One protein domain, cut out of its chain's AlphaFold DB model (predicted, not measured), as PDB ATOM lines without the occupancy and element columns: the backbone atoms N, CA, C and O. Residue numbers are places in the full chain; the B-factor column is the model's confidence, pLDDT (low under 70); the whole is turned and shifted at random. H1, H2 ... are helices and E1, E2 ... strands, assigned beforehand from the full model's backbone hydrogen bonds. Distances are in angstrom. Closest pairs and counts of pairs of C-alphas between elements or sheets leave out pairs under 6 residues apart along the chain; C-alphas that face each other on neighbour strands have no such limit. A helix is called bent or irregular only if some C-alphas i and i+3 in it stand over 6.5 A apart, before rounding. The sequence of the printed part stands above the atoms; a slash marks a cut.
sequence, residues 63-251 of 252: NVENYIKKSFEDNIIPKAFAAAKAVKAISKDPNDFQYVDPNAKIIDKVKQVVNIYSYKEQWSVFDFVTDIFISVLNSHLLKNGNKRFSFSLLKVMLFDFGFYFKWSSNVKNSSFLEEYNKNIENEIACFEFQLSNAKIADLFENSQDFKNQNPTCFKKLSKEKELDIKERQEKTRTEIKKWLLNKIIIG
ATOM      1  N   ASN A  63     148.511 183.101 123.832       92.75
ATOM      2  CA  ASN A  63     149.084 182.255 122.787       92.75
ATOM      3  C   ASN A  63     147.987 181.674 121.882       92.75
ATOM      4  O   ASN A  63     147.636 180.495 121.983       92.75
ATOM      5  N   VAL A  64     147.446 182.534 121.013       94.44
ATOM      6  CA  VAL A  64     146.436 182.172 120.004       94.44
ATOM      7  C   VAL A  64     146.943 181.073 119.069       94.44
ATOM      8  O   VAL A  64     146.210 180.128 118.799       94.44
ATOM      9  N   GLU A  65     148.204 181.126 118.637       94.81
ATOM     10  CA  GLU A  65     148.796 180.107 117.756       94.81
ATOM     11  C   GLU A  65     148.753 178.705 118.376       94.81
ATOM     12  O   GLU A  65     148.344 177.740 117.733       94.81
ATOM     13  N   ASN A  66     149.099 178.575 119.659       95.31
ATOM     14  CA  ASN A  66     149.017 177.292 120.354       95.31
ATOM     15  C   ASN A  66     147.569 176.801 120.511       95.31
ATOM     16  O   ASN A  66     147.335 175.594 120.477       95.31
ATOM     17  N   TYR A  67     146.601 177.707 120.672       94.38
ATOM     18  CA  TYR A  67     145.186 177.337 120.647       94.38
ATOM     19  C   TYR A  67     144.765 176.837 119.262       94.38
ATOM     20  O   TYR A  67     144.196 175.753 119.166       94.38
ATOM     21  N   ILE A  68     145.099 177.564 118.189       96.81
ATOM     22  CA  ILE A  68     144.808 177.150 116.809       96.81
ATOM     23  C   ILE A  68     145.390 175.760 116.545       96.81
ATOM     24  O   ILE A  68     144.678 174.871 116.080       96.81
ATOM     25  N   LYS A  69     146.656 175.548 116.911       96.56
ATOM     26  CA  LYS A  69     147.321 174.258 116.758       96.56
ATOM     27  C   LYS A  69     146.588 173.146 117.516       96.56
ATOM     28  O   LYS A  69     146.130 172.184 116.911       96.56
ATOM     29  N   LYS A  70     146.402 173.291 118.832       96.06
ATOM     30  CA  LYS A  70     145.815 172.225 119.664       96.06
ATOM     31  C   LYS A  70     144.344 171.956 119.354       96.06
ATOM     32  O   LYS A  70     143.928 170.802 119.309       96.06
ATOM     33  N   SER A  71     143.544 173.005 119.183       95.50
ATOM     34  CA  SER A  71     142.100 172.876 118.984       95.50
ATOM     35  C   SER A  71     141.757 172.520 117.544       95.50
ATOM     36  O   SER A  71     140.919 171.649 117.320       95.50
ATOM     37  N   PHE A  72     142.406 173.140 116.557       97.62
ATOM     38  CA  PHE A  72     142.044 172.948 115.156       97.62
ATOM     39  C   PHE A  72     142.949 171.967 114.431       97.62
ATOM     40  O   PHE A  72     142.443 170.982 113.890       97.62
ATOM     41  N   GLU A  73     144.253 172.220 114.416       97.31
ATOM     42  CA  GLU A  73     145.208 171.427 113.636       97.31
ATOM     43  C   GLU A  73     145.325 169.988 114.154       97.31
ATOM     44  O   GLU A  73     145.197 169.046 113.375       97.31
ATOM     45  N   ASP A  74     145.468 169.818 115.469       97.44
ATOM     46  CA  ASP A  74     145.706 168.518 116.100       97.44
ATOM     47  C   ASP A  74     144.402 167.766 116.446       97.44
ATOM     48  O   ASP A  74     144.424 166.557 116.680       97.44
ATOM     49  N   ASN A  75     143.253 168.456 116.485       97.06
ATOM     50  CA  ASN A  75     141.992 167.898 116.991       97.06
ATOM     51  C   ASN A  75     140.831 167.989 115.984       97.06
ATOM     52  O   ASN A  75     140.432 166.974 115.403       97.06
ATOM     53  N   ILE A  76     140.268 169.182 115.766       98.06
ATOM     54  CA  ILE A  76     139.030 169.348 114.986       98.06
ATOM     55  C   ILE A  76     139.210 168.926 113.518       98.06
ATOM     56  O   ILE A  76     138.390 168.167 112.999       98.06
ATOM     57  N   ILE A  77     140.269 169.375 112.835       98.06
ATOM     58  CA  ILE A  77     140.472 169.097 111.403       98.06
ATOM     59  C   ILE A  77     140.700 167.594 111.142       98.06
ATOM     60  O   ILE A  77     140.006 167.039 110.282       98.06
ATOM     61  N   PRO A  78     141.589 166.883 111.870       97.81
ATOM     62  CA  PRO A  78     141.760 165.440 111.703       97.81
ATOM     63  C   PRO A  78     140.469 164.650 111.950       97.81
ATOM     64  O   PRO A  78     140.113 163.778 111.150       97.81
ATOM     65  N   LYS A  79     139.718 164.991 113.008       97.62
ATOM     66  CA  LYS A  79     138.410 164.378 113.296       97.62
ATOM     67  C   LYS A  79     137.397 164.649 112.185       97.62
ATOM     68  O   LYS A  79     136.654 163.744 111.811       97.62
ATOM     69  N   ALA A  80     137.390 165.855 111.618       96.75
ATOM     70  CA  ALA A  80     136.526 166.209 110.498       96.75
ATOM     71  C   ALA A  80     136.847 165.386 109.242       96.75
ATOM     72  O   ALA A  80     135.930 164.880 108.596       96.75
ATOM     73  N   PHE A  81     138.131 165.178 108.924       95.56
ATOM     74  CA  PHE A  81     138.534 164.288 107.831       95.56
ATOM     75  C   PHE A  81     138.103 162.842 108.076       95.56
ATOM     76  O   PHE A  81     137.567 162.206 107.169       95.56
ATOM     77  N   ALA A  82     138.316 162.322 109.287       92.81
ATOM     78  CA  ALA A  82     137.896 160.969 109.645       92.81
ATOM     79  C   ALA A  82     136.374 160.801 109.502       92.81
ATOM     80  O   ALA A  82     135.911 159.860 108.855       92.81
ATOM     81  N   ALA A  83     135.599 161.758 110.019       90.56
ATOM     82  CA  ALA A  83     134.146 161.767 109.905       90.56
ATOM     83  C   ALA A  83     133.679 161.864 108.445       90.56
ATOM     84  O   ALA A  83     132.791 161.119 108.041       90.56
ATOM     85  N   ALA A  84     134.298 162.724 107.629       89.81
ATOM     86  CA  ALA A  84     133.954 162.875 106.216       89.81
ATOM     87  C   ALA A  84     134.230 161.603 105.397       89.81
ATOM     88  O   ALA A  84     133.419 161.235 104.549       89.81
ATOM     89  N   LYS A  85     135.334 160.902 105.680       88.50
ATOM     90  CA  LYS A  85     135.686 159.625 105.035       88.50
ATOM     91  C   LYS A  85     134.753 158.477 105.427       88.50
ATOM     92  O   LYS A  85     134.591 157.538 104.649       88.50
ATOM     93  N   ALA A  86     134.150 158.543 106.614       84.38
ATOM     94  CA  ALA A  86     133.204 157.541 107.094       84.38
ATOM     95  C   ALA A  86     131.804 157.666 106.460       84.38
ATOM     96  O   ALA A  86     131.015 156.724 106.539       84.38
ATOM     97  N   VAL A  87     131.481 158.799 105.823       79.56
ATOM     98  CA  VAL A  87     130.196 158.980 105.131       79.56
ATOM     99  C   VAL A  87     130.136 158.059 103.912       79.56
ATOM    100  O   VAL A  87     131.023 158.078 103.056       79.56
ATOM    101  N   LYS A  88     129.072 157.253 103.809       68.56
ATOM    102  CA  LYS A  88     128.807 156.428 102.624       68.56
ATOM    103  C   LYS A  88     128.464 157.342 101.444       68.56
ATOM    104  O   LYS A  88     127.357 157.856 101.368       68.56
ATOM    105  N   ALA A  89     129.420 157.552 100.544       65.38
ATOM    106  CA  ALA A  89     129.188 158.258  99.289       65.38
ATOM    107  C   ALA A  89     128.690 157.292  98.203       65.38
ATOM    108  O   ALA A  89     129.101 156.132  98.170       65.38
ATOM    109  N   ILE A  90     127.830 157.795  97.311       59.12
ATOM    110  CA  ILE A  90     127.279 157.057  96.158       59.12
ATOM    111  C   ILE A  90     128.405 156.593  95.217       59.12
ATOM    112  O   ILE A  90     128.336 155.507  94.650       59.12
ATOM    113  N   SER A  91     129.481 157.377  95.115       60.88
ATOM    114  CA  SER A  91     130.727 157.008  94.451       60.88
ATOM    115  C   SER A  91     131.919 157.481  95.287       60.88
ATOM    116  O   SER A  91     131.909 158.579  95.847       60.88
ATOM    117  N   LYS A  92     132.944 156.630  95.420       68.00
ATOM    118  CA  LYS A  92     134.229 157.006  96.024       68.00
ATOM    119  C   LYS A  92     135.178 157.400  94.901       68.00
ATOM    120  O   LYS A  92     135.526 156.555  94.082       68.00
ATOM    121  N   ASP A  93     135.580 158.664  94.868       78.81
ATOM    122  CA  ASP A  93     136.591 159.145  93.928       78.81
ATOM    123  C   ASP A  93     137.994 158.906  94.522       78.81
ATOM    124  O   ASP A  93     138.202 159.193  95.704       78.81
ATOM    125  N   PRO A  94     138.979 158.394  93.761       81.62
ATOM    126  CA  PRO A  94     140.339 158.178  94.271       81.62
ATOM    127  C   PRO A  94     141.032 159.476  94.729       81.62
ATOM    128  O   PRO A  94     141.975 159.429  95.523       81.62
ATOM    129  N   ASN A  95     140.559 160.635  94.267       85.44
ATOM    130  CA  ASN A  95     141.035 161.959  94.651       85.44
ATOM    131  C   ASN A  95     140.237 162.594  95.803       85.44
ATOM    132  O   ASN A  95     140.477 163.760  96.134       85.44
ATOM    133  N   ASP A  96     139.301 161.867  96.424       86.44
ATOM    134  CA  ASP A  96     138.553 162.357  97.583       86.44
ATOM    135  C   ASP A  96     139.505 162.836  98.689       86.44
ATOM    136  O   ASP A  96     140.421 162.128  99.116       86.44
ATOM    137  N   PHE A  97     139.253 164.051  99.185       91.50
ATOM    138  CA  PHE A  97     139.992 164.670 100.289       91.50
ATOM    139  C   PHE A  97     141.490 164.907 100.034       91.50
ATOM    140  O   PHE A  97     142.235 165.174 100.977       91.50
ATOM    141  N   GLN A  98     141.938 164.848  98.779       93.62
ATOM    142  CA  GLN A  98     143.262 165.330  98.393       93.62
ATOM    143  C   GLN A  98     143.225 166.838  98.167       93.62
ATOM    144  O   GLN A  98     142.270 167.339  97.584       93.62
ATOM    145  N   TYR A  99     144.267 167.559  98.574       95.00
ATOM    146  CA  TYR A  99     144.369 168.993  98.303       95.00
ATOM    147  C   TYR A  99     144.579 169.280  96.807       95.00
ATOM    148  O   TYR A  99     145.254 168.514  96.116       95.00
ATOM    149  N   VAL A 100     144.006 170.386  96.322       93.56
ATOM    150  CA  VAL A 100     144.272 170.931  94.979       93.56
ATOM    151  C   VAL A 100     145.695 171.485  94.921       93.56
ATOM    152  O   VAL A 100     146.472 171.079  94.063       93.56
ATOM    153  N   ASP A 101     146.044 172.344  95.882       92.81
ATOM    154  CA  ASP A 101     147.396 172.858  96.101       92.81
ATOM    155  C   ASP A 101     147.938 172.302  97.432       92.81
ATOM    156  O   ASP A 101     147.347 172.552  98.488       92.81
ATOM    157  N   PRO A 102     149.055 171.551  97.430       88.44
ATOM    158  CA  PRO A 102     149.691 171.071  98.650       88.44
ATOM    159  C   PRO A 102     150.047 172.169  99.659       88.44
ATOM    160  O   PRO A 102     150.115 171.854 100.847       88.44
ATOM    161  N   ASN A 103     150.241 173.415  99.227       90.00
ATOM    162  CA  ASN A 103     150.610 174.540 100.089       90.00
ATOM    163  C   ASN A 103     149.406 175.276 100.691       90.00
ATOM    164  O   ASN A 103     149.574 175.994 101.669       90.00
ATOM    165  N   ALA A 104     148.201 175.090 100.147       90.81
ATOM    166  CA  ALA A 104     146.991 175.727 100.651       90.81
ATOM    167  C   ALA A 104     146.214 174.753 101.545       90.81
ATOM    168  O   ALA A 104     145.633 173.771 101.071       90.81
ATOM    169  N   LYS A 105     146.197 175.001 102.858       94.38
ATOM    170  CA  LYS A 105     145.586 174.100 103.841       94.38
ATOM    171  C   LYS A 105     144.320 174.685 104.456       94.38
ATOM    172  O   LYS A 105     144.124 175.892 104.558       94.38
ATOM    173  N   ILE A 106     143.458 173.795 104.950       96.81
ATOM    174  CA  ILE A 106     142.246 174.181 105.694       96.81
ATOM    175  C   ILE A 106     142.600 174.994 106.949       96.81
ATOM    176  O   ILE A 106     141.877 175.927 107.297       96.81
ATOM    177  N   ILE A 107     143.728 174.685 107.600       97.44
ATOM    178  CA  ILE A 107     144.192 175.420 108.784       97.44
ATOM    179  C   ILE A 107     144.470 176.897 108.477       97.44
ATOM    180  O   ILE A 107     144.234 177.742 109.334       97.44
ATOM    181  N   ASP A 108     144.863 177.243 107.248       96.75
ATOM    182  CA  ASP A 108     145.101 178.638 106.861       96.75
ATOM    183  C   ASP A 108     143.795 179.438 106.845       96.75
ATOM    184  O   ASP A 108     143.764 180.600 107.245       96.75
ATOM    185  N   LYS A 109     142.681 178.799 106.462       97.44
ATOM    186  CA  LYS A 109     141.340 179.403 106.525       97.44
ATOM    187  C   LYS A 109     140.878 179.604 107.960       97.44
ATOM    188  O   LYS A 109     140.339 180.658 108.284       97.44
ATOM    189  N   VAL A 110     141.161 178.644 108.839       97.69
ATOM    190  CA  VAL A 110     140.913 178.798 110.278       97.69
ATOM    191  C   VAL A 110     141.727 179.962 110.843       97.69
ATOM    192  O   VAL A 110     141.156 180.821 111.507       97.69
ATOM    193  N   LYS A 111     143.031 180.043 110.541       97.56
ATOM    194  CA  LYS A 111     143.909 181.142 110.977       97.56
ATOM    195  C   LYS A 111     143.391 182.503 110.520       97.56
ATOM    196  O   LYS A 111     143.332 183.427 111.324       97.56
ATOM    197  N   GLN A 112     142.967 182.616 109.260       96.94
ATOM    198  CA  GLN A 112     142.377 183.845 108.720       96.94
ATOM    199  C   GLN A 112     141.144 184.284 109.515       96.94
ATOM    200  O   GLN A 112     141.052 185.450 109.898       96.94
ATOM    201  N   VAL A 113     140.225 183.359 109.810       97.62
ATOM    202  CA  VAL A 113     139.032 183.677 110.604       97.62
ATOM    203  C   VAL A 113     139.412 184.021 112.043       97.62
ATOM    204  O   VAL A 113     139.009 185.072 112.523       97.62
ATOM    205  N   VAL A 114     140.237 183.220 112.721       96.94
ATOM    206  CA  VAL A 114     140.680 183.531 114.094       96.94
ATOM    207  C   VAL A 114     141.320 184.916 114.162       96.94
ATOM    208  O   VAL A 114     140.967 185.686 115.047       96.94
ATOM    209  N   ASN A 115     142.165 185.283 113.194       95.69
ATOM    210  CA  ASN A 115     142.774 186.608 113.142       95.69
ATOM    211  C   ASN A 115     141.727 187.731 113.076       95.69
ATOM    212  O   ASN A 115     141.836 188.698 113.817       95.69
ATOM    213  N   ILE A 116     140.674 187.591 112.260       95.88
ATOM    214  CA  ILE A 116     139.564 188.563 112.219       95.88
ATOM    215  C   ILE A 116     138.916 188.707 113.604       95.88
ATOM    216  O   ILE A 116     138.633 189.820 114.045       95.88
ATOM    217  N   TYR A 117     138.685 187.593 114.297       95.75
ATOM    218  CA  TYR A 117     138.032 187.586 115.606       95.75
ATOM    219  C   TYR A 117     138.953 188.019 116.755       95.75
ATOM    220  O   TYR A 117     138.456 188.476 117.781       95.75
ATOM    221  N   SER A 118     140.276 187.980 116.575       93.88
ATOM    222  CA  SER A 118     141.247 188.602 117.486       93.88
ATOM    223  C   SER A 118     141.130 190.126 117.550       93.88
ATOM    224  O   SER A 118     141.626 190.720 118.501       93.88
ATOM    225  N   TYR A 119     140.464 190.765 116.583       92.31
ATOM    226  CA  TYR A 119     140.208 192.211 116.583       92.31
ATOM    227  C   TYR A 119     138.744 192.574 116.877       92.31
ATOM    228  O   TYR A 119     138.398 193.753 116.886       92.31
ATOM    229  N   LYS A 120     137.868 191.586 117.109       91.56
ATOM    230  CA  LYS A 120     136.450 191.812 117.425       91.56
ATOM    231  C   LYS A 120     136.206 191.695 118.925       91.56
ATOM    232  O   LYS A 120     136.489 190.661 119.524       91.56
ATOM    233  N   GLU A 121     135.601 192.721 119.512       84.69
ATOM    234  CA  GLU A 121     135.243 192.721 120.937       84.69
ATOM    235  C   GLU A 121     133.926 191.989 121.215       84.69
ATOM    236  O   GLU A 121     133.799 191.292 122.219       84.69
ATOM    237  N   GLN A 122     132.950 192.119 120.312       89.81
ATOM    238  CA  GLN A 122     131.623 191.527 120.458       89.81
ATOM    239  C   GLN A 122     131.323 190.590 119.294       89.81
ATOM    240  O   GLN A 122     131.266 191.000 118.135       89.81
ATOM    241  N   TRP A 123     131.148 189.315 119.619       93.50
ATOM    242  CA  TRP A 123     130.777 188.269 118.677       93.50
ATOM    243  C   TRP A 123     130.192 187.075 119.428       93.50
ATOM    244  O   TRP A 123     130.495 186.876 120.605       93.50
ATOM    245  N   SER A 124     129.372 186.284 118.738       93.06
ATOM    246  CA  SER A 124     128.858 185.014 119.247       93.06
ATOM    247  C   SER A 124     129.715 183.847 118.769       93.06
ATOM    248  O   SER A 124     130.193 183.848 117.634       93.06
ATOM    249  N   VAL A 125     129.827 182.782 119.565       94.69
ATOM    250  CA  VAL A 125     130.479 181.529 119.152       94.69
ATOM    251  C   VAL A 125     129.933 181.008 117.817       94.69
ATOM    252  O   VAL A 125     130.681 180.463 117.004       94.69
ATOM    253  N   PHE A 126     128.649 181.247 117.535       95.62
ATOM    254  CA  PHE A 126     128.028 180.847 116.276       95.62
ATOM    255  C   PHE A 126     128.437 181.718 115.090       95.62
ATOM    256  O   PHE A 126     128.452 181.203 113.974       95.62
ATOM    257  N   ASP A 127     128.805 182.985 115.301       95.81
ATOM    258  CA  ASP A 127     129.409 183.812 114.249       95.81
ATOM    259  C   ASP A 127     130.736 183.199 113.812       95.81
ATOM    260  O   ASP A 127     130.946 182.918 112.631       95.81
ATOM    261  N   PHE A 128     131.586 182.882 114.787       97.06
ATOM    262  CA  PHE A 128     132.899 182.295 114.551       97.06
ATOM    263  C   PHE A 128     132.820 180.933 113.851       97.06
ATOM    264  O   PHE A 128     133.482 180.712 112.835       97.06
ATOM    265  N   VAL A 129     131.961 180.033 114.342       97.56
ATOM    266  CA  VAL A 129     131.727 178.720 113.718       97.56
ATOM    267  C   VAL A 129     131.196 178.869 112.287       97.56
ATOM    268  O   VAL A 129     131.645 178.156 111.385       97.56
ATOM    269  N   THR A 130     130.267 179.804 112.064       97.56
ATOM    270  CA  THR A 130     129.676 180.062 110.742       97.56
ATOM    271  C   THR A 130     130.716 180.600 109.762       97.56
ATOM    272  O   THR A 130     130.794 180.113 108.633       97.56
ATOM    273  N   ASP A 131     131.561 181.539 110.188       97.94
ATOM    274  CA  ASP A 131     132.597 182.121 109.335       97.94
ATOM    275  C   ASP A 131     133.687 181.108 108.963       97.94
ATOM    276  O   ASP A 131     134.110 181.083 107.804       97.94
ATOM    277  N   ILE A 132     134.095 180.217 109.879       98.12
ATOM    278  CA  ILE A 132     134.997 179.102 109.533       98.12
ATOM    279  C   ILE A 132     134.335 178.185 108.507       98.12
ATOM    280  O   ILE A 132     134.948 177.857 107.489       98.12
ATOM    281  N   PHE A 133     133.087 177.776 108.754       97.75
ATOM    282  CA  PHE A 133     132.363 176.887 107.849       97.75
ATOM    283  C   PHE A 133     132.265 177.475 106.435       97.75
ATOM    284  O   PHE A 133     132.618 176.802 105.470       97.75
ATOM    285  N   ILE A 134     131.867 178.743 106.315       97.31
ATOM    286  CA  ILE A 134     131.765 179.458 105.035       97.31
ATOM    287  C   ILE A 134     133.133 179.597 104.372       97.31
ATOM    288  O   ILE A 134     133.265 179.346 103.172       97.31
ATOM    289  N   SER A 135     134.159 179.972 105.143       96.88
ATOM    290  CA  SER A 135     135.510 180.150 104.617       96.88
ATOM    291  C   SER A 135     136.081 178.852 104.055       96.88
ATOM    292  O   SER A 135     136.814 178.903 103.071       96.88
ATOM    293  N   VAL A 136     135.782 177.704 104.667       96.75
ATOM    294  CA  VAL A 136     136.226 176.397 104.172       96.75
ATOM    295  C   VAL A 136     135.371 175.953 102.989       96.75
ATOM    296  O   VAL A 136     135.932 175.563 101.964       96.75
ATOM    297  N   LEU A 137     134.045 176.083 103.077       95.19
ATOM    298  CA  LEU A 137     133.117 175.680 102.018       95.19
ATOM    299  C   LEU A 137     133.436 176.370 100.686       95.19
ATOM    300  O   LEU A 137     133.521 175.699  99.663       95.19
ATOM    301  N   ASN A 138     133.683 177.681 100.711       92.81
ATOM    302  CA  ASN A 138     133.939 178.479  99.508       92.81
ATOM    303  C   ASN A 138     135.397 178.407  99.010       92.81
ATOM    304  O   ASN A 138     135.747 179.008  98.001       92.81
ATOM    305  N   SER A 139     136.288 177.729  99.739       91.88
ATOM    306  CA  SER A 139     137.719 177.704  99.399       91.88
ATOM    307  C   SER A 139     138.107 176.625  98.392       91.88
ATOM    308  O   SER A 139     139.194 176.709  97.829       91.88
ATOM    309  N   HIS A 140     137.252 175.613  98.190       91.44
ATOM    310  CA  HIS A 140     137.480 174.488  97.274       91.44
ATOM    311  C   HIS A 140     138.897 173.881  97.351       91.44
ATOM    312  O   HIS A 140     139.477 173.485  96.342       91.44
ATOM    313  N   LEU A 141     139.470 173.803  98.559       94.69
ATOM    314  CA  LEU A 141     140.856 173.368  98.773       94.69
ATOM    315  C   LEU A 141     141.094 171.891  98.445       94.69
ATOM    316  O   LEU A 141     142.242 171.492  98.259       94.69
ATOM    317  N   LEU A 142     140.042 171.072  98.408       94.75
ATOM    318  CA  LEU A 142     140.124 169.649  98.095       94.75
ATOM    319  C   LEU A 142     139.715 169.407  96.638       94.75
ATOM    320  O   LEU A 142     138.767 170.019  96.155       94.75
ATOM    321  N   LYS A 143     140.374 168.478  95.943       92.12
ATOM    322  CA  LYS A 143     140.002 168.067  94.578       92.12
ATOM    323  C   LYS A 143     138.563 167.561  94.534       92.12
ATOM    324  O   LYS A 143     137.797 167.956  93.668       92.12
ATOM    325  N   ASN A 144     138.199 166.733  95.516       89.44
ATOM    326  CA  ASN A 144     136.855 166.206  95.717       89.44
ATOM    327  C   ASN A 144     136.507 166.146  97.213       89.44
ATOM    328  O   ASN A 144     137.380 166.092  98.082       89.44
ATOM    329  N   GLY A 145     135.208 166.160  97.523       89.12
ATOM    330  CA  GLY A 145     134.713 166.005  98.895       89.12
ATOM    331  C   GLY A 145     134.631 167.288  99.735       89.12
ATOM    332  O   GLY A 145     134.361 167.183 100.928       89.12
ATOM    333  N   ASN A 146     134.785 168.488  99.152       91.50
ATOM    334  CA  ASN A 146     134.708 169.771  99.882       91.50
ATOM    335  C   ASN A 146     133.435 169.921 100.726       91.50
ATOM    336  O   ASN A 146     133.518 170.264 101.901       91.50
ATOM    337  N   LYS A 147     132.262 169.613 100.161       90.25
ATOM    338  CA  LYS A 147     130.968 169.698 100.863       90.25
ATOM    339  C   LYS A 147     130.891 168.737 102.053       90.25
ATOM    340  O   LYS A 147     130.594 169.157 103.171       90.25
ATOM    341  N   ARG A 148     131.242 167.463 101.825       89.31
ATOM    342  CA  ARG A 148     131.302 166.414 102.861       89.31
ATOM    343  C   ARG A 148     132.268 166.798 103.981       89.31
ATOM    344  O   ARG A 148     131.931 166.670 105.154       89.31
ATOM    345  N   PHE A 149     133.447 167.305 103.626       94.00
ATOM    346  CA  PHE A 149     134.426 167.773 104.599       94.00
ATOM    347  C   PHE A 149     133.921 168.986 105.384       94.00
ATOM    348  O   PHE A 149     133.935 168.950 106.608       94.00
ATOM    349  N   SER A 150     133.426 170.023 104.705       95.50
ATOM    350  CA  SER A 150     132.952 171.260 105.343       95.50
ATOM    351  C   SER A 150     131.817 170.981 106.326       95.50
ATOM    352  O   SER A 150     131.797 171.523 107.428       95.50
ATOM    353  N   PHE A 151     130.904 170.074 105.970       93.12
ATOM    354  CA  PHE A 151     129.839 169.662 106.874       93.12
ATOM    355  C   PHE A 151     130.354 168.862 108.077       93.12
ATOM    356  O   PHE A 151     129.960 169.128 109.213       93.12
ATOM    357  N   SER A 152     131.266 167.913 107.859       93.44
ATOM    358  CA  SER A 152     131.924 167.192 108.954       93.44
ATOM    359  C   SER A 152     132.707 168.123 109.876       93.44
ATOM    360  O   SER A 152     132.655 167.950 111.090       93.44
ATOM    361  N   LEU A 153     133.376 169.134 109.323       97.19
ATOM    362  CA  LEU A 153     134.084 170.158 110.082       97.19
ATOM    363  C   LEU A 153     133.120 170.929 110.978       97.19
ATOM    364  O   LEU A 153     133.355 171.018 112.179       97.19
ATOM    365  N   LEU A 154     132.000 171.404 110.427       96.44
ATOM    366  CA  LEU A 154     130.952 172.070 111.196       96.44
ATOM    367  C   LEU A 154     130.435 171.185 112.341       96.44
ATOM    368  O   LEU A 154     130.366 171.636 113.480       96.44
ATOM    369  N   LYS A 155     130.125 169.913 112.062       93.69
ATOM    370  CA  LYS A 155     129.670 168.953 113.082       93.69
ATOM    371  C   LYS A 155     130.686 168.775 114.207       93.69
ATOM    372  O   LYS A 155     130.300 168.774 115.371       93.69
ATOM    373  N   VAL A 156     131.958 168.594 113.860       95.88
ATOM    374  CA  VAL A 156     133.028 168.374 114.838       95.88
ATOM    375  C   VAL A 156     133.282 169.632 115.666       95.88
ATOM    376  O   VAL A 156     133.406 169.512 116.877       95.88
ATOM    377  N   MET A 157     133.296 170.821 115.052       96.88
ATOM    378  CA  MET A 157     133.433 172.094 115.775       96.88
ATOM    379  C   MET A 157     132.305 172.293 116.787       96.88
ATOM    380  O   MET A 157     132.567 172.574 117.951       96.88
ATOM    381  N   LEU A 158     131.053 172.108 116.355       95.50
ATOM    382  CA  LEU A 158     129.897 172.228 117.242       95.50
ATOM    383  C   LEU A 158     130.011 171.254 118.414       95.50
ATOM    384  O   LEU A 158     129.860 171.676 119.555       95.50
ATOM    385  N   PHE A 159     130.346 169.990 118.138       93.38
ATOM    386  CA  PHE A 159     130.506 168.969 119.170       93.38
ATOM    387  C   PHE A 159     131.596 169.334 120.184       93.38
ATOM    388  O   PHE A 159     131.361 169.249 121.387       93.38
ATOM    389  N   ASP A 160     132.770 169.770 119.716       94.00
ATOM    390  CA  ASP A 160     133.886 170.190 120.579       94.00
ATOM    391  C   ASP A 160     133.490 171.395 121.454       94.00
ATOM    392  O   ASP A 160     133.946 171.531 122.588       94.00
ATOM    393  N   PHE A 161     132.570 172.234 120.965       95.00
ATOM    394  CA  PHE A 161     132.034 173.385 121.694       95.00
ATOM    395  C   PHE A 161     130.800 173.067 122.556       95.00
ATOM    396  O   PHE A 161     130.290 173.964 123.226       95.00
ATOM    397  N   GLY A 162     130.337 171.812 122.600       93.38
ATOM    398  CA  GLY A 162     129.197 171.383 123.424       93.38
ATOM    399  C   GLY A 162     127.826 171.462 122.741       93.38
ATOM    400  O   GLY A 162     126.792 171.308 123.396       93.38
ATOM    401  N   PHE A 163     127.800 171.676 121.426       93.81
ATOM    402  CA  PHE A 163     126.592 171.803 120.616       93.81
ATOM    403  C   PHE A 163     126.400 170.625 119.665       93.81
ATOM    404  O   PHE A 163     127.337 170.045 119.121       93.81
ATOM    405  N   TYR A 164     125.141 170.287 119.426       90.19
ATOM    406  CA  TYR A 164     124.739 169.138 118.632       90.19
ATOM    407  C   TYR A 164     123.631 169.543 117.688       90.19
ATOM    408  O   TYR A 164     122.813 170.408 117.987       90.19
ATOM    409  N   PHE A 165     123.556 168.874 116.549       87.31
ATOM    410  CA  PHE A 165     122.415 169.042 115.672       87.31
ATOM    411  C   PHE A 165     121.180 168.315 116.226       87.31
ATOM    412  O   PHE A 165     121.275 167.159 116.636       87.31
ATOM    413  N   LYS A 166     120.002 168.945 116.173       83.31
ATOM    414  CA  LYS A 166     118.716 168.439 116.700       83.31
ATOM    415  C   LYS A 166     118.325 167.040 116.216       83.31
ATOM    416  O   LYS A 166     117.600 166.336 116.901       83.31
ATOM    417  N   TRP A 167     118.761 166.617 115.032       73.62
ATOM    418  CA  TRP A 167     118.462 165.271 114.527       73.62
ATOM    419  C   TRP A 167     119.430 164.209 115.051       73.62
ATOM    420  O   TRP A 167     119.090 163.028 115.050       73.62
ATOM    421  N   SER A 168     120.616 164.603 115.527       67.12
ATOM    422  CA  SER A 168     121.587 163.666 116.102       67.12
ATOM    423  C   SER A 168     121.127 163.074 117.440       67.12
ATOM    424  O   SER A 168     121.659 162.053 117.858       67.12
ATOM    425  N   SER A 169     120.090 163.640 118.067       55.91
ATOM    426  CA  SER A 169     119.418 163.066 119.239       55.91
ATOM    427  C   SER A 169     118.322 162.038 118.899       55.91
ATOM    428  O   SER A 169     117.870 161.326 119.791       55.91
ATOM    429  N   ASN A 170     117.909 161.906 117.627       51.81
ATOM    430  CA  ASN A 170     116.772 161.072 117.188       51.81
ATOM    431  C   ASN A 170     117.196 159.810 116.401       51.81
ATOM    432  O   ASN A 170     116.541 159.405 115.444       51.81
ATOM    433  N   VAL A 171     118.283 159.145 116.806       52.00
ATOM    434  CA  VAL A 171     118.973 158.072 116.041       52.00
ATOM    435  C   VAL A 171     118.228 156.720 115.995       52.00
ATOM    436  O   VAL A 171     118.819 155.690 115.697       52.00
ATOM    437  N   LYS A 172     116.923 156.659 116.276       51.56
ATOM    438  CA  LYS A 172     116.204 155.368 116.283       51.56
ATOM    439  C   LYS A 172     115.824 154.845 114.893       51.56
ATOM    440  O   LYS A 172     115.379 153.708 114.805       51.56
ATOM    441  N   ASN A 173     115.999 155.626 113.823       52.41
ATOM    442  CA  ASN A 173     115.633 155.201 112.472       52.41
ATOM    443  C   ASN A 173     116.710 155.579 111.439       52.41
ATOM    444  O   ASN A 173     116.986 156.759 111.222       52.41
ATOM    445  N   SER A 174     117.337 154.575 110.821       58.78
ATOM    446  CA  SER A 174     118.437 154.755 109.865       58.78
ATOM    447  C   SER A 174     117.985 155.402 108.555       58.78
ATOM    448  O   SER A 174     118.713 156.236 108.023       58.78
ATOM    449  N   SER A 175     116.774 155.103 108.074       59.56
ATOM    450  CA  SER A 175     116.225 155.707 106.850       59.56
ATOM    451  C   SER A 175     115.960 157.206 107.015       59.56
ATOM    452  O   SER A 175     116.277 157.996 106.128       59.56
ATOM    453  N   PHE A 176     115.479 157.616 108.193       59.03
ATOM    454  CA  PHE A 176     115.305 159.028 108.543       59.03
ATOM    455  C   PHE A 176     116.641 159.781 108.534       59.03
ATOM    456  O   PHE A 176     116.721 160.906 108.048       59.03
ATOM    457  N   LEU A 177     117.710 159.158 109.043       63.62
ATOM    458  CA  LEU A 177     119.044 159.758 109.052       63.62
ATOM    459  C   LEU A 177     119.600 159.936 107.628       63.62
ATOM    460  O   LEU A 177     120.229 160.952 107.339       63.62
ATOM    461  N   GLU A 178     119.374 158.963 106.744       65.06
ATOM    462  CA  GLU A 178     119.811 159.011 105.343       65.06
ATOM    463  C   GLU A 178     119.085 160.105 104.551       65.06
ATOM    464  O   GLU A 178     119.738 160.916 103.890       65.06
ATOM    465  N   GLU A 179     117.759 160.197 104.675       64.06
ATOM    466  CA  GLU A 179     116.967 161.260 104.048       64.06
ATOM    467  C   GLU A 179     117.372 162.646 104.571       64.06
ATOM    468  O   GLU A 179     117.543 163.595 103.801       64.06
ATOM    469  N   TYR A 180     117.608 162.751 105.880       67.81
ATOM    470  CA  TYR A 180     118.057 163.993 106.493       67.81
ATOM    471  C   TYR A 180     119.424 164.427 105.960       67.81
ATOM    472  O   TYR A 180     119.597 165.582 105.574       67.81
ATOM    473  N   ASN A 181     120.389 163.506 105.887       68.06
ATOM    474  CA  ASN A 181     121.714 163.800 105.343       68.06
ATOM    475  C   ASN A 181     121.634 164.246 103.875       68.06
ATOM    476  O   ASN A 181     122.287 165.223 103.517       68.06
ATOM    477  N   LYS A 182     120.786 163.608 103.056       68.94
ATOM    478  CA  LYS A 182     120.569 164.015 101.658       68.94
ATOM    479  C   LYS A 182     120.027 165.444 101.555       68.94
ATOM    480  O   LYS A 182     120.487 166.224 100.722       68.94
ATOM    481  N   ASN A 183     119.087 165.816 102.422       75.94
ATOM    482  CA  ASN A 183     118.546 167.174 102.453       75.94
ATOM    483  C   ASN A 183     119.602 168.212 102.861       75.94
ATOM    484  O   ASN A 183     119.682 169.264 102.232       75.94
ATOM    485  N   ILE A 184     120.453 167.906 103.848       79.75
ATOM    486  CA  ILE A 184     121.555 168.802 104.227       79.75
ATOM    487  C   ILE A 184     122.551 168.971 103.079       79.75
ATOM    488  O   ILE A 184     123.000 170.084 102.826       79.75
ATOM    489  N   GLU A 185     122.925 167.891 102.392       76.75
ATOM    490  CA  GLU A 185     123.880 167.982 101.284       76.75
ATOM    491  C   GLU A 185     123.369 168.915 100.180       76.75
ATOM    492  O   GLU A 185     124.136 169.745  99.688       76.75
ATOM    493  N   ASN A 186     122.072 168.859  99.868       80.44
ATOM    494  CA  ASN A 186     121.433 169.774  98.920       80.44
ATOM    495  C   ASN A 186     121.409 171.226  99.432       80.44
ATOM    496  O   ASN A 186     121.649 172.158  98.663       80.44
ATOM    497  N   GLU A 187     121.142 171.441 100.726       87.19
ATOM    498  CA  GLU A 187     121.199 172.773 101.348       87.19
ATOM    499  C   GLU A 187     122.619 173.363 101.274       87.19
ATOM    500  O   GLU A 187     122.791 174.511 100.864       87.19
ATOM    501  N   ILE A 188     123.644 172.566 101.593       88.69
ATOM    502  CA  ILE A 188     125.055 172.979 101.547       88.69
ATOM    503  C   ILE A 188     125.516 173.239 100.116       88.69
ATOM    504  O   ILE A 188     126.199 174.232  99.874       88.69
ATOM    505  N   ALA A 189     125.126 172.389  99.164       85.19
ATOM    506  CA  ALA A 189     125.377 172.643  97.751       85.19
ATOM    507  C   ALA A 189     124.747 173.973  97.320       85.19
ATOM    508  O   ALA A 189     125.381 174.758  96.623       85.19
ATOM    509  N   CYS A 190     123.537 174.280  97.790       89.25
ATOM    510  CA  CYS A 190     122.914 175.559  97.484       89.25
ATOM    511  C   CYS A 190     123.691 176.752  98.048       89.25
ATOM    512  O   CYS A 190     123.907 177.733  97.337       89.25
ATOM    513  N   PHE A 191     124.159 176.655  99.294       92.88
ATOM    514  CA  PHE A 191     124.996 177.688  99.899       92.88
ATOM    515  C   PHE A 191     126.290 177.923  99.117       92.88
ATOM    516  O   PHE A 191     126.653 179.071  98.897       92.88
ATOM    517  N   GLU A 192     126.954 176.864  98.655       90.88
ATOM    518  CA  GLU A 192     128.153 176.951  97.809       90.88
ATOM    519  C   GLU A 192     127.877 177.756  96.525       90.88
ATOM    520  O   GLU A 192     128.607 178.701  96.223       90.88
ATOM    521  N   PHE A 193     126.774 177.479  95.818       88.06
ATOM    522  CA  PHE A 193     126.390 178.252  94.628       88.06
ATOM    523  C   PHE A 193     126.095 179.719  94.946       88.06
ATOM    524  O   PHE A 193     126.571 180.611  94.240       88.06
ATOM    525  N   GLN A 194     125.341 179.984  96.014       90.50
ATOM    526  CA  GLN A 194     125.015 181.350  96.420       90.50
ATOM    527  C   GLN A 194     126.259 182.135  96.889       90.50
ATOM    528  O   GLN A 194     126.343 183.345  96.679       90.50
ATOM    529  N   LEU A 195     127.254 181.460  97.472       92.38
ATOM    530  CA  LEU A 195     128.517 182.061  97.915       92.38
ATOM    531  C   LEU A 195     129.551 182.234  96.795       92.38
ATOM    532  O   LEU A 195     130.525 182.964  96.985       92.38
ATOM    533  N   SER A 196     129.356 181.589  95.645       89.38
ATOM    534  CA  SER A 196     130.284 181.667  94.515       89.38
ATOM    535  C   SER A 196     130.448 183.102  93.994       89.38
ATOM    536  O   SER A 196     129.635 183.982  94.275       89.38
ATOM    537  N   ASN A 197     131.488 183.344  93.194       87.69
ATOM    538  CA  ASN A 197     131.683 184.615  92.483       87.69
ATOM    539  C   ASN A 197     131.016 184.631  91.093       87.69
ATOM    540  O   ASN A 197     131.231 185.559  90.319       87.69
ATOM    541  N   ALA A 198     130.223 183.611  90.749       85.06
ATOM    542  CA  ALA A 198     129.520 183.554  89.472       85.06
ATOM    543  C   ALA A 198     128.253 184.423  89.507       85.06
ATOM    544  O   ALA A 198     127.597 184.541  90.549       85.06
ATOM    545  N   LYS A 199     127.858 185.020  88.379       82.19
ATOM    546  CA  LYS A 199     126.512 185.598  88.279       82.19
ATOM    547  C   LYS A 199     125.497 184.466  88.178       82.19
ATOM    548  O   LYS A 199     125.753 183.433  87.565       82.19
ATOM    549  N   ILE A 200     124.323 184.663  88.774       79.94
ATOM    550  CA  ILE A 200     123.259 183.653  88.738       79.94
ATOM    551  C   ILE A 200     122.788 183.396  87.297       79.94
ATOM    552  O   ILE A 200     122.465 182.261  86.954       79.94
ATOM    553  N   ALA A 201     122.774 184.429  86.449       74.62
ATOM    554  CA  ALA A 201     122.446 184.291  85.031       74.62
ATOM    555  C   ALA A 201     123.362 183.268  84.332       74.62
ATOM    556  O   ALA A 201     122.858 182.318  83.737       74.62
ATOM    557  N   ASP A 202     124.678 183.390  84.523       76.44
ATOM    558  CA  ASP A 202     125.691 182.506  83.930       76.44
ATOM    559  C   ASP A 202     125.573 181.057  84.438       76.44
ATOM    560  O   ASP A 202     125.845 180.098  83.711       76.44
ATOM    561  N   LEU A 203     125.147 180.884  85.697       71.50
ATOM    562  CA  LEU A 203     124.870 179.565  86.270       71.50
ATOM    563  C   LEU A 203     123.655 178.916  85.600       71.50
ATOM    564  O   LEU A 203     123.682 177.719  85.342       71.50
ATOM    565  N   PHE A 204     122.607 179.687  85.291       70.31
ATOM    566  CA  PHE A 204     121.381 179.160  84.688       70.31
ATOM    567  C   PHE A 204     121.509 178.804  83.209       70.31
ATOM    568  O   PHE A 204     120.853 177.856  82.774       70.31
ATOM    569  N   GLU A 205     122.339 179.517  82.449       65.25
ATOM    570  CA  GLU A 205     122.556 179.231  81.023       65.25
ATOM    571  C   GLU A 205     123.265 177.889  80.787       65.25
ATOM    572  O   GLU A 205     123.101 177.282  79.732       65.25
ATOM    573  N   ASN A 206     123.973 177.368  81.797       60.72
ATOM    574  CA  ASN A 206     124.799 176.164  81.687       60.72
ATOM    575  C   ASN A 206     124.262 174.944  82.466       60.72
ATOM    576  O   ASN A 206     124.978 173.953  82.598       60.72
ATOM    577  N   SER A 207     123.044 174.984  83.034       60.06
ATOM    578  CA  SER A 207     122.677 174.043  84.111       60.06
ATOM    579  C   SER A 207     121.287 173.381  84.027       60.06
ATOM    580  O   SER A 207     120.560 173.328  85.029       60.06
ATOM    581  N   GLN A 208     120.907 172.799  82.883       60.22
ATOM    582  CA  GLN A 208     119.740 171.893  82.834       60.22
ATOM    583  C   GLN A 208     119.848 170.777  83.897       60.22
ATOM    584  O   GLN A 208     118.875 170.482  84.595       60.22
ATOM    585  N   ASP A 209     121.050 170.227  84.093       65.75
ATOM    586  CA  ASP A 209     121.308 169.151  85.056       65.75
ATOM    587  C   ASP A 209     121.167 169.604  86.514       65.75
ATOM    588  O   ASP A 209     120.614 168.880  87.344       65.75
ATOM    589  N   PHE A 210     121.581 170.833  86.835       66.75
ATOM    590  CA  PHE A 210     121.458 171.365  88.193       66.75
ATOM    591  C   PHE A 210     119.998 171.569  88.604       66.75
ATOM    592  O   PHE A 210     119.624 171.252  89.735       66.75
ATOM    593  N   LYS A 211     119.148 172.041  87.680       71.88
ATOM    594  CA  LYS A 211     117.706 172.196  87.924       71.88
ATOM    595  C   LYS A 211     117.053 170.866  88.302       71.88
ATOM    596  O   LYS A 211     116.218 170.833  89.205       71.88
ATOM    597  N   ASN A 212     117.451 169.788  87.630       72.12
ATOM    598  CA  ASN A 212     116.904 168.452  87.854       72.12
ATOM    599  C   ASN A 212     117.428 167.825  89.153       72.12
ATOM    600  O   ASN A 212     116.676 167.156  89.857       72.12
ATOM    601  N   GLN A 213     118.694 168.071  89.501       70.44
ATOM    602  CA  GLN A 213     119.314 167.527  90.713       70.44
ATOM    603  C   GLN A 213     118.935 168.306  91.985       70.44
ATOM    604  O   GLN A 213     118.812 167.707  93.051       70.44
ATOM    605  N   ASN A 214     118.729 169.625  91.887       75.69
ATOM    606  CA  ASN A 214     118.506 170.520  93.028       75.69
ATOM    607  C   ASN A 214     117.374 171.545  92.773       75.69
ATOM    608  O   ASN A 214     117.604 172.761  92.830       75.69
ATOM    609  N   PRO A 215     116.123 171.100  92.546       79.69
ATOM    610  CA  PRO A 215     115.018 171.977  92.141       79.69
ATOM    611  C   PRO A 215     114.698 173.072  93.171       79.69
ATOM    612  O   PRO A 215     114.382 174.207  92.805       79.69
ATOM    613  N   THR A 216     114.824 172.769  94.465       81.06
ATOM    614  CA  THR A 216     114.612 173.744  95.546       81.06
ATOM    615  C   THR A 216     115.659 174.853  95.515       81.06
ATOM    616  O   THR A 216     115.306 176.028  95.645       81.06
ATOM    617  N   CYS A 217     116.930 174.501  95.299       84.19
ATOM    618  CA  CYS A 217     117.992 175.493  95.194       84.19
ATOM    619  C   CYS A 217     117.820 176.357  93.948       84.19
ATOM    620  O   CYS A 217     117.878 177.580  94.034       84.19
ATOM    621  N   PHE A 218     117.512 175.729  92.810       83.75
ATOM    622  CA  PHE A 218     117.232 176.435  91.566       83.75
ATOM    623  C   PHE A 218     116.124 177.479  91.759       83.75
ATOM    624  O   PHE A 218     116.323 178.653  91.460       83.75
ATOM    625  N   LYS A 219     114.986 177.087  92.352       84.75
ATOM    626  CA  LYS A 219     113.866 177.999  92.648       84.75
ATOM    627  C   LYS A 219     114.280 179.168  93.546       84.75
ATOM    628  O   LYS A 219     113.751 180.267  93.390       84.75
ATOM    629  N   LYS A 220     115.180 178.932  94.504       85.88
ATOM    630  CA  LYS A 220     115.706 179.972  95.393       85.88
ATOM    631  C   LYS A 220     116.605 180.945  94.627       85.88
ATOM    632  O   LYS A 220     116.331 182.140  94.651       85.88
ATOM    633  N   LEU A 221     117.578 180.430  93.875       84.56
ATOM    634  CA  LEU A 221     118.484 181.225  93.040       84.56
ATOM    635  C   LEU A 221     117.729 182.054  91.995       84.56
ATOM    636  O   LEU A 221     118.094 183.195  91.737       84.56
ATOM    637  N   SER A 222     116.625 181.545  91.434       84.69
ATOM    638  CA  SER A 222     115.846 182.292  90.434       84.69
ATOM    639  C   SER A 222     115.225 183.568  91.004       84.69
ATOM    640  O   SER A 222     115.036 184.528  90.267       84.69
ATOM    641  N   LYS A 223     114.936 183.603  92.312       87.31
ATOM    642  CA  LYS A 223     114.436 184.802  93.006       87.31
ATOM    643  C   LYS A 223     115.538 185.806  93.342       87.31
ATOM    644  O   LYS A 223     115.239 186.906  93.786       87.31
ATOM    645  N   GLU A 224     116.795 185.410  93.183       87.50
ATOM    646  CA  GLU A 224     117.984 186.187  93.537       87.50
ATOM    647  C   GLU A 224     118.750 186.646  92.293       87.50
ATOM    648  O   GLU A 224     119.842 187.184  92.421       87.50
ATOM    649  N   LYS A 225     118.194 186.433  91.091       83.88
ATOM    650  CA  LYS A 225     118.873 186.671  89.809       83.88
ATOM    651  C   LYS A 225     119.399 188.104  89.652       83.88
ATOM    652  O   LYS A 225     120.452 188.285  89.052       83.88
ATOM    653  N   GLU A 226     118.675 189.066  90.215       86.25
ATOM    654  CA  GLU A 226     118.995 190.496  90.146       86.25
ATOM    655  C   GLU A 226     119.915 190.973  91.281       86.25
ATOM    656  O   GLU A 226     120.359 192.115  91.249       86.25
ATOM    657  N   LEU A 227     120.199 190.130  92.284       88.56
ATOM    658  CA  LEU A 227     121.146 190.490  93.340       88.56
ATOM    659  C   LEU A 227     122.563 190.491  92.778       88.56
ATOM    660  O   LEU A 227     122.968 189.556  92.072       88.56
ATOM    661  N   ASP A 228     123.343 191.501  93.152       90.81
ATOM    662  CA  ASP A 228     124.767 191.468  92.861       90.81
ATOM    663  C   ASP A 228     125.483 190.377  93.692       90.81
ATOM    664  O   ASP A 228     124.924 189.755  94.605       90.81
ATOM    665  N   ILE A 229     126.742 190.094  93.343       90.75
ATOM    666  CA  ILE A 229     127.526 189.035  93.997       90.75
ATOM    667  C   ILE A 229     127.669 189.298  95.502       90.75
ATOM    668  O   ILE A 229     127.569 188.362  96.298       90.75
ATOM    669  N   LYS A 230     127.896 190.551  95.899       93.50
ATOM    670  CA  LYS A 230     128.161 190.928  97.287       93.50
ATOM    671  C   LYS A 230     126.887 190.829  98.121       93.50
ATOM    672  O   LYS A 230     126.900 190.174  99.161       93.50
ATOM    673  N   GLU A 231     125.786 191.399  97.641       93.31
ATOM    674  CA  GLU A 231     124.470 191.337  98.282       93.31
ATOM    675  C   GLU A 231     124.017 189.890  98.478       93.31
ATOM    676  O   GLU A 231     123.577 189.500  99.563       93.31
ATOM    677  N   ARG A 232     124.182 189.054  97.446       93.06
ATOM    678  CA  ARG A 232     123.872 187.625  97.525       93.06
ATOM    679  C   ARG A 232     124.724 186.928  98.581       93.06
ATOM    680  O   ARG A 232     124.180 186.218  99.422       93.06
ATOM    681  N   GLN A 233     126.040 187.144  98.576       93.94
ATOM    682  CA  GLN A 233     126.945 186.540  99.555       93.94
ATOM    683  C   GLN A 233     126.608 186.972 100.989       93.94
ATOM    684  O   GLN A 233     126.555 186.125 101.881       93.94
ATOM    685  N   GLU A 234     126.334 188.255 101.233       94.62
ATOM    686  CA  GLU A 234     125.938 188.774 102.552       94.62
ATOM    687  C   GLU A 234     124.606 188.181 103.030       94.62
ATOM    688  O   GLU A 234     124.486 187.719 104.175       94.62
ATOM    689  N   LYS A 235     123.621 188.104 102.131       94.81
ATOM    690  CA  LYS A 235     122.344 187.442 102.400       94.81
ATOM    691  C   LYS A 235     122.556 185.974 102.761       94.81
ATOM    692  O   LYS A 235     122.044 185.515 103.782       94.81
ATOM    693  N   THR A 236     123.352 185.243 101.984       94.88
ATOM    694  CA  THR A 236     123.628 183.824 102.230       94.88
ATOM    695  C   THR A 236     124.382 183.592 103.532       94.88
ATOM    696  O   THR A 236     124.028 182.672 104.265       94.88
ATOM    697  N   ARG A 237     125.356 184.438 103.892       95.69
ATOM    698  CA  ARG A 237     126.022 184.380 105.209       95.69
ATOM    699  C   ARG A 237     125.000 184.453 106.346       95.69
ATOM    700  O   ARG A 237     125.027 183.637 107.268       95.69
ATOM    701  N   THR A 238     124.046 185.378 106.238       95.38
ATOM    702  CA  THR A 238     122.962 185.545 107.217       95.38
ATOM    703  C   THR A 238     122.029 184.332 107.259       95.38
ATOM    704  O   THR A 238     121.615 183.889 108.333       95.38
ATOM    705  N   GLU A 239     121.699 183.768 106.098       95.06
ATOM    706  CA  GLU A 239     120.874 182.564 105.990       95.06
ATOM    707  C   GLU A 239     121.555 181.333 106.590       95.06
ATOM    708  O   GLU A 239     120.897 180.595 107.319       95.06
ATOM    709  N   ILE A 240     122.855 181.132 106.353       95.81
ATOM    710  CA  ILE A 240     123.632 180.028 106.935       95.81
ATOM    711  C   ILE A 240     123.643 180.133 108.460       95.81
ATOM    712  O   ILE A 240     123.402 179.136 109.139       95.81
ATOM    713  N   LYS A 241     123.848 181.337 109.013       95.81
ATOM    714  CA  LYS A 241     123.784 181.547 110.466       95.81
ATOM    715  C   LYS A 241     122.404 181.169 111.013       95.81
ATOM    716  O   LYS A 241     122.307 180.369 111.938       95.81
ATOM    717  N   LYS A 242     121.319 181.683 110.420       95.44
ATOM    718  CA  LYS A 242     119.939 181.344 110.836       95.44
ATOM    719  C   LYS A 242     119.656 179.845 110.722       95.44
ATOM    720  O   LYS A 242     119.060 179.252 111.618       95.44
ATOM    721  N   TRP A 243     120.098 179.236 109.627       93.81
ATOM    722  CA  TRP A 243     119.998 177.805 109.376       93.81
ATOM    723  C   TRP A 243     120.694 176.992 110.469       93.81
ATOM    724  O   TRP A 243     120.090 176.062 111.004       93.81
ATOM    725  N   LEU A 244     121.913 177.384 110.851       93.94
ATOM    726  CA  LEU A 244     122.672 176.755 111.925       93.94
ATOM    727  C   LEU A 244     121.932 176.877 113.262       93.94
ATOM    728  O   LEU A 244     121.644 175.861 113.891       93.94
ATOM    729  N   LEU A 245     121.554 178.096 113.658       92.88
ATOM    730  CA  LEU A 245     120.883 178.368 114.936       92.88
ATOM    731  C   LEU A 245     119.572 177.585 115.098       92.88
ATOM    732  O   LEU A 245     119.279 177.063 116.171       92.88
ATOM    733  N   ASN A 246     118.805 177.420 114.018       90.88
ATOM    734  CA  ASN A 246     117.555 176.656 114.048       90.88
ATOM    735  C   ASN A 246     117.763 175.147 114.219       90.88
ATOM    736  O   ASN A 246     116.830 174.424 114.584       90.88
ATOM    737  N   LYS A 247     118.972 174.662 113.941       89.31
ATOM    738  CA  LYS A 247     119.307 173.245 113.855       89.31
ATOM    739  C   LYS A 247     120.141 172.742 115.028       89.31
ATOM    740  O   LYS A 247     120.258 171.527 115.163       89.31
ATOM    741  N   ILE A 248     120.675 173.618 115.873       91.81
ATOM    742  CA  ILE A 248     121.523 173.244 117.011       91.81
ATOM    743  C   ILE A 248     120.754 173.148 118.330       91.81
ATOM    744  O   ILE A 248     119.699 173.759 118.497       91.81
ATOM    745  N   ILE A 249     121.318 172.377 119.254       92.31
ATOM    746  CA  ILE A 249     120.965 172.294 120.669       92.31
ATOM    747  C   ILE A 249     122.229 172.116 121.517       92.31
ATOM    748  O   ILE A 249     123.243 171.615 121.030       92.31
ATOM    749  N   ILE A 250     122.157 172.468 122.796       89.94
ATOM    750  CA  ILE A 250     123.143 172.092 123.809       89.94
ATOM    751  C   ILE A 250     123.033 170.587 124.052       89.94
ATOM    752  O   ILE A 250     121.938 170.048 124.256       89.94
ATOM    753  N   GLY A 251     124.182 169.919 123.993       72.62
ATOM    754  CA  GLY A 251     124.286 168.480 124.186       72.62
ATOM    755  C   GLY A 251     123.958 168.022 125.590       72.62
ATOM    756  O   GLY A 251     124.053 168.788 126.543       72.62
TER     757      GLY A 251
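This is residues 63 to 251 of the 252 residues of the protein "Type II toxin-antitoxin system death-on-curing family toxin" of Mycoplasma sp. Pen4 (UniProt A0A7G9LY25). Two helices side by side and running opposite ways, H3 and H4, make the core, with H2 packed on H3 and the second arm of the bent H1 crossing H4; long H5 and H9 pack on the core from another side. Three short helices, H6, H7 and H8, make a loose lobe beyond H5, and a tiny antiparallel sheet, E1 - E2, sits near one end of H4. The printed part has 189 residues, mostly helix by class, with nine named helices and two strands in the order H1 H2 H3 H4 E1 H5 H6 H7 H8 H9 E2. It is compact, with a radius of gyration of the C-alphas of 16.9 A and spans of 49 by 42 by 35 A.

E1, residues 163 to 165, and E2, residues 248 to 250, are antiparallel neighbours, with N 164 and O 249 within hydrogen-bond range at 2.8 A. H3, residues 125 to 137, and H4, residues 146 to 160, form a helical hairpin; they touch at a shallow tilt of 20 degrees, closest at the C-alphas of Leu 137 and Ser 150, 5.5 A. H2, residues 106 to 117, forms another hairpin with H3, closest at C-alphas 110 and 132, 6.0 A. H1, residues 64 to 86, was assigned as one helix by its hydrogen bonds but is bent, with C-alphas 74 and 77 7.1 A apart; its arms, H1a, 64 to 74, and H1b, 77 to 86, stand at 21 degrees. H1b touches H4 at a steep tilt of 60 degrees, closest at C-alphas 80 and 153, 4.7 A. H1a touches H2 with residues 107 to 111 of H2 alone, closest at C-alphas 73 and 107, 6.4 A. H9, residues 229 to 247, touches H3 with its residues 237 to 245 alone, closest at C-alphas 241 and 130, 6.1 A. H5, residues 174 to 195, touches H9 at a shallow tilt of 23 degrees, opposite ways, closest at C-alphas 195 and 233, 5.0 A. H5 also touches H4, closest at C-alphas 188 and 147, 6.8 A, and H8, residues 215 to 222, closest at C-alphas 190 and 217, 5.4 A. H7, residues 208 to 213, only just touches H8, with 3 pairs of C-alphas within 8 A, and only at the corner; the closest are 211 and 218, 5.6 A. H6, residues 200 to 205, is close to H8 but not clearly touching, at 6.9 A between C-alphas 200 and 221. Every O i to N i+4 pair is within hydrogen-bond range in H1b and H2 to H9, and 6 of 7 in H1a.

H1a begins at C-alpha 64 (146.436, 182.172, 120.004), and E2 ends at C-alpha 250 (123.143, 172.092, 123.809). H5 measures 31.5 A, H9 26.7 A and H4 20.7 A.

The C-alphas of Asn 63 and Gln 208 are farthest apart, 50.6 A. The printed part has no cut; the link from H1 to H2 is long. Residues 119 to 124 and 170 to 175 stand free. pLDDT is under 70 at residues 88 to 92, 168 to 182 and 205 to 210.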